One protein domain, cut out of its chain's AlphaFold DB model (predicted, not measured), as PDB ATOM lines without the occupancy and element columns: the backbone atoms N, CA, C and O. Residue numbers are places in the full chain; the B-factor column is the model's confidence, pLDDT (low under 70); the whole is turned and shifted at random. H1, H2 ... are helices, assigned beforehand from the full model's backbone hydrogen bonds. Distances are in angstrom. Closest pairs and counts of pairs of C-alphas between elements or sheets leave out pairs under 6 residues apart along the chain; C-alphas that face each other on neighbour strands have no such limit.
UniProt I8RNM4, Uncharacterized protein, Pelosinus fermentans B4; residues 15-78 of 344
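AT A GLANCE: This is residues 15 to 78 of the 344 residues of an uncharacterized protein of Pelosinus fermentans B4 (UniProt I8RNM4). This is a drawn-out strand of chain with little regular structure: one helix, H1, near the first printed residue, a long winding stretch with no named element, and a very short helix, H2, near the last. Residues 15 to 23 and 25 to 31, which include most of H1, stick out free at one end. The printed part has 64 residues, with two named helices, H1 then H2, and no named strand; its class is all helix, though the helices hold only 15 residues. It is extended, with a radius of gyration of the C-alphas of 21.2 A, and a rod spanning 73 by 19 by 13 A.

HOW THE PARTS SIT: H1, residues 19 to 29, and H2, residues 72 to 75, are apart. In H1 every O i to N i+4 pair is within hydrogen-bond range; H2 is too short for such a pair, and its one O i to N i+3 pair is within range.

IN THESE COORDINATES: H1 begins at C-alpha 19, (-54.748, -1.150, -18.755), and measures 15.2 A from first to last C-alpha. H2 measures 5.5 A and ends at C-alpha 75, (-9.586, -4.633, 23.971).

THE WHOLE: The two C-alphas farthest apart, those of Glu 16 and Pro 77, are 73.3 A apart. The link from H1 to H2, 42 residues, is long. The printed part has no cut. Mean pLDDT of the printed part is 70.7; 27 residues are under 70, among them residues 26 to 38 and 61 to 69.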
ATOM      1  N   SER A  15     -54.979   6.330 -24.226       62.28
ATOM      2  CA  SER A  15     -56.100   5.821 -23.432       62.28
ATOM      3  C   SER A  15     -56.641   4.474 -23.913       62.28
ATOM      4  O   SER A  15     -57.297   3.797 -23.124       62.28
ATOM      5  N   GLU A  16     -56.366   4.101 -25.163       64.12
ATOM      6  CA  GLU A  16     -56.790   2.857 -25.820       64.12
ATOM      7  C   GLU A  16     -55.763   1.728 -25.636       64.12
ATOM      8  O   GLU A  16     -56.050   0.570 -25.933       64.12
ATOM      9  N   ALA A  17     -54.579   2.041 -25.092       64.88
ATOM     10  CA  ALA A  17     -53.600   1.035 -24.707       64.88
ATOM     11  C   ALA A  17     -54.142   0.159 -23.554       64.88
ATOM     12  O   ALA A  17     -54.808   0.677 -22.646       64.88
ATOM     13  N   PRO A  18     -53.827  -1.153 -23.540       74.50
ATOM     14  CA  PRO A  18     -54.220  -2.063 -22.469       74.50
ATOM     15  C   PRO A  18     -53.917  -1.488 -21.081       74.50
ATOM     16  O   PRO A  18     -52.870  -0.873 -20.862       74.50
ATOM     17  N   THR A  19     -54.826  -1.701 -20.123       70.31
ATOM     18  CA  THR A  19     -54.748  -1.150 -18.755       70.31
ATOM     19  C   THR A  19     -53.393  -1.382 -18.082       70.31
ATOM     20  O   THR A  19     -52.929  -0.524 -17.339       70.31
ATOM     21  N   GLU A  20     -52.725  -2.488 -18.392       70.69
ATOM     22  CA  GLU A  20     -51.405  -2.845 -17.871       70.69
ATOM     23  C   GLU A  20     -50.294  -1.866 -18.298       70.69
ATOM     24  O   GLU A  20     -49.502  -1.425 -17.466       70.69
ATOM     25  N   LEU A  21     -50.289  -1.413 -19.557       72.88
ATOM     26  CA  LEU A  21     -49.344  -0.395 -20.033       72.88
ATOM     27  C   LEU A  21     -49.643   0.978 -19.427       72.88
ATOM     28  O   LEU A  21     -48.721   1.695 -19.040       72.88
ATOM     29  N   ARG A  22     -50.926   1.326 -19.270       71.19
ATOM     30  CA  ARG A  22     -51.317   2.567 -18.580       71.19
ATOM     31  C   ARG A  22     -50.903   2.550 -17.104       71.19
ATOM     32  O   ARG A  22     -50.462   3.578 -16.596       71.19
ATOM     33  N   ASN A  23     -50.972   1.394 -16.441       68.50
ATOM     34  CA  ASN A  23     -50.509   1.219 -15.063       68.50
ATOM     35  C   ASN A  23     -48.981   1.285 -14.949       68.50
ATOM     36  O   ASN A  23     -48.487   1.943 -14.037       68.50
ATOM     37  N   ASN A  24     -48.231   0.703 -15.891       71.50
ATOM     38  CA  ASN A  24     -46.769   0.830 -15.921       71.50
ATOM     39  C   ASN A  24     -46.322   2.283 -16.116       71.50
ATOM     40  O   ASN A  24     -45.430   2.749 -15.412       71.50
ATOM     41  N   PHE A  25     -46.967   3.037 -17.012       70.94
ATOM     42  CA  PHE A  25     -46.652   4.457 -17.187       70.94
ATOM     43  C   PHE A  25     -47.082   5.317 -15.993       70.94
ATOM     44  O   PHE A  25     -46.406   6.297 -15.680       70.94
ATOM     45  N   LYS A  26     -48.154   4.938 -15.285       69.38
ATOM     46  CA  LYS A  26     -48.532   5.568 -14.014       69.38
ATOM     47  C   LYS A  26     -47.509   5.270 -12.909       69.38
ATOM     48  O   LYS A  26     -47.092   6.200 -12.234       69.38
ATOM     49  N   GLY A  27     -47.026   4.032 -12.792       67.56
ATOM     50  CA  GLY A  27     -45.970   3.645 -11.843       67.56
ATOM     51  C   GLY A  27     -44.600   4.271 -12.137       67.56
ATOM     52  O   GLY A  27     -43.850   4.573 -11.213       67.56
ATOM     53  N   LEU A  28     -44.294   4.548 -13.412       69.81
ATOM     54  CA  LEU A  28     -43.118   5.336 -13.812       69.81
ATOM     55  C   LEU A  28     -43.216   6.811 -13.398       69.81
ATOM     56  O   LEU A  28     -42.189   7.457 -13.204       69.81
ATOM     57  N   LYS A  29     -44.438   7.349 -13.314       64.81
ATOM     58  CA  LYS A  29     -44.713   8.754 -12.992       64.81
ATOM     59  C   LYS A  29     -44.934   8.994 -11.492       64.81
ATOM     60  O   LYS A  29     -44.669  10.097 -11.032       64.81
ATOM     61  N   GLU A  30     -45.426   7.995 -10.761       64.25
ATOM     62  CA  GLU A  30     -45.820   8.078  -9.345       64.25
ATOM     63  C   GLU A  30     -44.910   7.220  -8.431       64.25
ATOM     64  O   GLU A  30     -45.390   6.482  -7.578       64.25
ATOM     65  N   ASP A  31     -43.587   7.346  -8.592       58.16
ATOM     66  CA  ASP A  31     -42.573   6.981  -7.578       58.16
ATOM     67  C   ASP A  31     -42.257   5.490  -7.320       58.16
ATOM     68  O   ASP A  31     -41.985   5.103  -6.182       58.16
ATOM     69  N   GLN A  32     -42.187   4.626  -8.341       57.28
ATOM     70  CA  GLN A  32     -41.775   3.218  -8.128       57.28
ATOM     71  C   GLN A  32     -40.468   2.748  -8.777       57.28
ATOM     72  O   GLN A  32     -40.191   1.549  -8.734       57.28
ATOM     73  N   ILE A  33     -39.618   3.629  -9.322       55.09
ATOM     74  CA  ILE A  33     -38.340   3.162  -9.901       55.09
ATOM     75  C   ILE A  33     -37.093   3.468  -9.068       55.09
ATOM     76  O   ILE A  33     -36.200   2.630  -9.087       55.09
ATOM     77  N   VAL A  34     -37.004   4.530  -8.263       56.22
ATOM     78  CA  VAL A  34     -35.845   4.688  -7.360       56.22
ATOM     79  C   VAL A  34     -36.140   5.632  -6.201       56.22
ATOM     80  O   VAL A  34     -36.203   6.846  -6.360       56.22
ATOM     81  N   ASP A  35     -36.220   5.064  -5.006       54.84
ATOM     82  CA  ASP A  35     -36.075   5.767  -3.735       54.84
ATOM     83  C   ASP A  35     -34.602   6.232  -3.618       54.84
ATOM     84  O   ASP A  35     -33.780   5.613  -2.952       54.84
ATOM     85  N   ALA A  36     -34.199   7.246  -4.395       57.94
ATOM     86  CA  ALA A  36     -32.791   7.520  -4.737       57.94
ATOM     87  C   ALA A  36     -31.874   7.902  -3.550       57.94
ATOM     88  O   ALA A  36     -30.669   8.065  -3.735       57.94
ATOM     89  N   ALA A  37     -32.422   8.020  -2.337       61.97
ATOM     90  CA  ALA A  37     -31.681   8.266  -1.101       61.97
ATOM     91  C   ALA A  37     -31.766   7.112  -0.080       61.97
ATOM     92  O   ALA A  37     -31.067   7.162   0.934       61.97
ATOM     93  N   LEU A  38     -32.595   6.086  -0.321       69.94
ATOM     94  CA  LEU A  38     -32.883   5.010   0.630       69.94
ATOM     95  C   LEU A  38     -32.659   3.630  -0.016       69.94
ATOM     96  O   LEU A  38     -33.175   3.336  -1.091       69.94
ATOM     97  N   LEU A  39     -31.942   2.725   0.655       74.44
ATOM     98  CA  LEU A  39     -31.861   1.313   0.249       74.44
ATOM     99  C   LEU A  39     -32.780   0.497   1.159       74.44
ATOM    100  O   LEU A  39     -32.537   0.407   2.360       74.44
ATOM    101  N   LYS A  40     -33.835  -0.104   0.593       74.25
ATOM    102  CA  LYS A  40     -34.885  -0.815   1.355       74.25
ATOM    103  C   LYS A  40     -35.532   0.055   2.455       74.25
ATOM    104  O   LYS A  40     -35.820  -0.446   3.538       74.25
ATOM    105  N   GLY A  41     -35.738   1.349   2.188       74.56
ATOM    106  CA  GLY A  41     -36.335   2.300   3.135       74.56
ATOM    107  C   GLY A  41     -35.381   2.836   4.212       74.56
ATOM    108  O   GLY A  41     -35.824   3.558   5.102       74.56
ATOM    109  N   LEU A  42     -34.086   2.501   4.148       79.50
ATOM    110  CA  LEU A  42     -33.074   2.945   5.110       79.50
ATOM    111  C   LEU A  42     -32.150   3.991   4.479       79.50
ATOM    112  O   LEU A  42     -31.623   3.768   3.391       79.50
ATOM    113  N   GLY A  43     -31.936   5.116   5.164       84.00
ATOM    114  CA  GLY A  43     -31.005   6.164   4.729       84.00
ATOM    115  C   GLY A  43     -29.587   5.961   5.274       84.00
ATOM    116  O   GLY A  43     -29.423   5.209   6.235       84.00
ATOM    117  N   PRO A  44     -28.557   6.612   4.700       83.94
ATOM    118  CA  PRO A  44     -27.215   6.656   5.280       83.94
ATOM    119  C   PRO A  44     -27.188   7.484   6.574       83.94
ATOM    120  O   PRO A  44     -27.634   8.631   6.575       83.94
ATOM    121  N   GLY A  45     -26.614   6.946   7.648       84.19
ATOM    122  CA  GLY A  45     -26.384   7.690   8.887       84.19
ATOM    123  C   GLY A  45     -25.945   6.812  10.059       84.19
ATOM    124  O   GLY A  45     -25.689   5.619   9.908       84.19
ATOM    125  N   ASN A  46     -25.790   7.436  11.228       80.44
ATOM    126  CA  ASN A  46     -25.237   6.803  12.430       80.44
ATOM    127  C   ASN A  46     -26.317   6.288  13.405       80.44
ATOM    128  O   ASN A  46     -25.981   5.693  14.424       80.44
ATOM    129  N   GLY A  47     -27.603   6.525  13.117       79.44
ATOM    130  CA  GLY A  47     -28.718   6.111  13.976       79.44
ATOM    131  C   GLY A  47     -29.116   4.640  13.803       79.44
ATOM    132  O   GLY A  47     -28.876   4.031  12.759       79.44
ATOM    133  N   ASN A  48     -29.779   4.075  14.815       79.69
ATOM    134  CA  ASN A  48     -30.247   2.688  14.793       79.69
ATOM    135  C   ASN A  48     -31.142   2.395  13.570       79.69
ATOM    136  O   ASN A  48     -32.098   3.123  13.296       79.69
ATOM    137  N   GLY A  49     -30.851   1.303  12.859       76.94
ATOM    138  CA  GLY A  49     -31.610   0.872  11.684       76.94
ATOM    139  C   GLY A  49     -31.305   1.640  10.395       76.94
ATOM    140  O   GLY A  49     -32.004   1.432   9.414       76.94
ATOM    141  N   GLN A  50     -30.285   2.502  10.360       81.69
ATOM    142  CA  GLN A  50     -29.815   3.169   9.138       81.69
ATOM    143  C   GLN A  50     -28.661   2.402   8.469       81.69
ATOM    144  O   GLN A  50     -28.079   1.483   9.048       81.69
ATOM    145  N   ILE A  51     -28.324   2.766   7.228       82.69
ATOM    146  CA  ILE A  51     -27.131   2.256   6.541       82.69
ATOM    147  C   ILE A  51     -25.907   2.947   7.165       82.69
ATOM    148  O   ILE A  51     -25.824   4.175   7.089       82.69
ATOM    149  N   PRO A  52     -24.951   2.204   7.754       78.62
ATOM    150  CA  PRO A  52     -23.816   2.805   8.445       78.62
ATOM    151  C   PRO A  52     -22.979   3.700   7.523       78.62
ATOM    152  O   PRO A  52     -22.652   3.310   6.400       78.62
ATOM    153  N   VAL A  53     -22.555   4.860   8.029       79.44
ATOM    154  CA  VAL A  53     -21.613   5.762   7.348       79.44
ATOM    155  C   VAL A  53     -20.315   5.886   8.138       79.44
ATOM    156  O   VAL A  53     -20.323   5.997   9.360       79.44
ATOM    157  N   ASN A  54     -19.176   5.881   7.443       75.06
ATOM    158  CA  ASN A  54     -17.867   6.047   8.073       75.06
ATOM    159  C   ASN A  54     -17.465   7.530   8.094       75.06
ATOM    160  O   ASN A  54     -16.735   7.994   7.220       75.06
ATOM    161  N   ASN A  55     -17.988   8.280   9.065       79.50
ATOM    162  CA  ASN A  55     -17.768   9.725   9.224       79.50
ATOM    163  C   ASN A  55     -17.104  10.103  10.565       79.50
ATOM    164  O   ASN A  55     -17.069  11.279  10.920       79.50
ATOM    165  N   GLY A  56     -16.602   9.121  11.324       72.06
ATOM    166  CA  GLY A  56     -15.969   9.332  12.631       72.06
ATOM    167  C   GLY A  56     -16.936   9.526  13.807       72.06
ATOM    168  O   GLY A  56     -16.474   9.677  14.934       72.06
ATOM    169  N   THR A  57     -18.252   9.498  13.573       74.69
ATOM    170  CA  THR A  57     -19.276   9.437  14.631       74.69
ATOM    171  C   THR A  57     -19.697   7.980  14.851       74.69
ATOM    172  O   THR A  57     -19.745   7.198  13.901       74.69
ATOM    173  N   GLU A  58     -19.965   7.584  16.097       74.75
ATOM    174  CA  GLU A  58     -20.338   6.207  16.444       74.75
ATOM    175  C   GLU A  58     -21.681   5.819  15.808       74.75
ATOM    176  O   GLU A  58     -22.663   6.546  15.929       74.75
ATOM    177  N   CYS A  59     -21.726   4.681  15.110       73.62
ATOM    178  CA  CYS A  59     -22.968   4.118  14.579       73.62
ATOM    179  C   CYS A  59     -23.658   3.272  15.660       73.62
ATOM    180  O   CYS A  59     -23.160   2.202  16.018       73.62
ATOM    181  N   GLU A  60     -24.809   3.723  16.153       71.81
ATOM    182  CA  GLU A  60     -25.522   3.094  17.268       71.81
ATOM    183  C   GLU A  60     -26.183   1.760  16.868       71.81
ATOM    184  O   GLU A  60     -26.840   1.659  15.831       71.81
ATOM    185  N   ASN A  61     -26.048   0.733  17.723       67.06
ATOM    186  CA  ASN A  61     -26.688  -0.593  17.594       67.06
ATOM    187  C   ASN A  61     -26.398  -1.363  16.290       67.06
ATOM    188  O   ASN A  61     -27.097  -2.316  15.943       67.06
ATOM    189  N   LEU A  62     -25.332  -0.988  15.589       63.41
ATOM    190  CA  LEU A  62     -24.783  -1.721  14.455       63.41
ATOM    191  C   LEU A  62     -23.535  -2.493  14.902       63.41
ATOM    192  O   LEU A  62     -22.804  -2.053  15.790       63.41
ATOM    193  N   ASN A  63     -23.196  -3.578  14.196       58.06
ATOM    194  CA  ASN A  63     -21.910  -4.286  14.339       58.06
ATOM    195  C   ASN A  63     -20.675  -3.390  14.059       58.06
ATOM    196  O   ASN A  63     -19.561  -3.891  14.015       58.06
ATOM    197  N   ALA A  64     -20.852  -2.087  13.822       57.72
ATOM    198  CA  ALA A  64     -19.786  -1.112  13.636       57.72
ATOM    199  C   ALA A  64     -19.224  -0.563  14.964       57.72
ATOM    200  O   ALA A  64     -18.069  -0.149  14.984       57.72
ATOM    201  N   ALA A  65     -19.982  -0.600  16.072       60.00
ATOM    202  CA  ALA A  65     -19.469  -0.251  17.409       60.00
ATOM    203  C   ALA A  65     -18.617  -1.378  18.035       60.00
ATOM    204  O   ALA A  65     -17.930  -1.185  19.038       60.00
ATOM    205  N   MET A  66     -18.657  -2.575  17.439       64.00
ATOM    206  CA  MET A  66     -17.965  -3.769  17.915       64.00
ATOM    207  C   MET A  66     -17.031  -4.304  16.829       64.00
ATOM    208  O   MET A  66     -17.481  -4.706  15.761       64.00
ATOM    209  N   LEU A  67     -15.732  -4.416  17.099       67.88
ATOM    210  CA  LEU A  67     -14.823  -5.105  16.181       67.88
ATOM    211  C   LEU A  67     -14.937  -6.616  16.420       67.88
ATOM    212  O   LEU A  67     -14.574  -7.110  17.487       67.88
ATOM    213  N   SER A  68     -15.478  -7.358  15.449       67.19
ATOM    214  CA  SER A  68     -15.681  -8.817  15.554       67.19
ATOM    215  C   SER A  68     -16.516  -9.244  16.777       67.19
ATOM    216  O   SER A  68     -16.232 -10.268  17.400       67.19
ATOM    217  N   GLY A  69     -17.530  -8.449  17.142       69.50
ATOM    218  CA  GLY A  69     -18.411  -8.740  18.280       69.50
ATOM    219  C   GLY A  69     -17.788  -8.462  19.651       69.50
ATOM    220  O   GLY A  69     -18.287  -8.963  20.653       69.50
ATOM    221  N   LYS A  70     -16.707  -7.675  19.703       71.50
ATOM    222  CA  LYS A  70     -16.086  -7.191  20.939       71.50
ATOM    223  C   LYS A  70     -16.231  -5.680  21.062       71.50
ATOM    224  O   LYS A  70     -15.986  -4.946  20.106       71.50
ATOM    225  N   THR A  71     -16.637  -5.235  22.240       76.69
ATOM    226  CA  THR A  71     -16.721  -3.827  22.638       76.69
ATOM    227  C   THR A  71     -15.321  -3.228  22.831       76.69
ATOM    228  O   THR A  71     -14.364  -3.973  23.050       76.69
ATOM    229  N   PRO A  72     -15.160  -1.892  22.831       73.25
ATOM    230  CA  PRO A  72     -13.881  -1.260  23.168       73.25
ATOM    231  C   PRO A  72     -13.285  -1.726  24.512       73.25
ATOM    232  O   PRO A  72     -12.070  -1.891  24.622       73.25
ATOM    233  N   SER A  73     -14.127  -2.024  25.510       74.19
ATOM    234  CA  SER A  73     -13.708  -2.545  26.822       74.19
ATOM    235  C   SER A  73     -13.103  -3.951  26.790       74.19
ATOM    236  O   SER A  73     -12.359  -4.305  27.703       74.19
ATOM    237  N   ASP A  74     -13.386  -4.735  25.749       76.25
ATOM    238  CA  ASP A  74     -12.801  -6.067  25.567       76.25
ATOM    239  C   ASP A  74     -11.359  -6.003  25.033       76.25
ATOM    240  O   ASP A  74     -10.615  -6.976  25.142       76.25
ATOM    241  N   PHE A  75     -10.951  -4.866  24.458       76.25
ATOM    242  CA  PHE A  75      -9.586  -4.633  23.971       76.25
ATOM    243  C   PHE A  75      -8.729  -3.856  24.970       76.25
ATOM    244  O   PHE A  75      -7.509  -4.014  24.988       76.25
ATOM    245  N   ALA A  76      -9.352  -3.037  25.816       75.50
ATOM    246  CA  ALA A  76      -8.679  -2.345  26.902       75.50
ATOM    247  C   ALA A  76      -9.659  -2.121  28.067       75.50
ATOM    248  O   ALA A  76     -10.678  -1.448  27.885       75.50
ATOM    249  N   PRO A  77      -9.361  -2.623  29.280       73.94
ATOM    250  CA  PRO A  77     -10.132  -2.284  30.468       73.94
ATOM    251  C   PRO A  77     -10.203  -0.764  30.650       73.94
ATOM    252  O   PRO A  77      -9.197  -0.073  30.503       73.94
ATOM    253  N   LYS A  78     -11.376  -0.243  31.038       68.31
ATOM    254  CA  LYS A  78     -11.610   1.195  31.293       68.31
ATOM    255  C   LYS A  78     -10.679   1.786  32.367       68.31
ATOM    256  O   LYS A  78     -10.513   3.000  32.431       68.31
TER     257      LYS A  78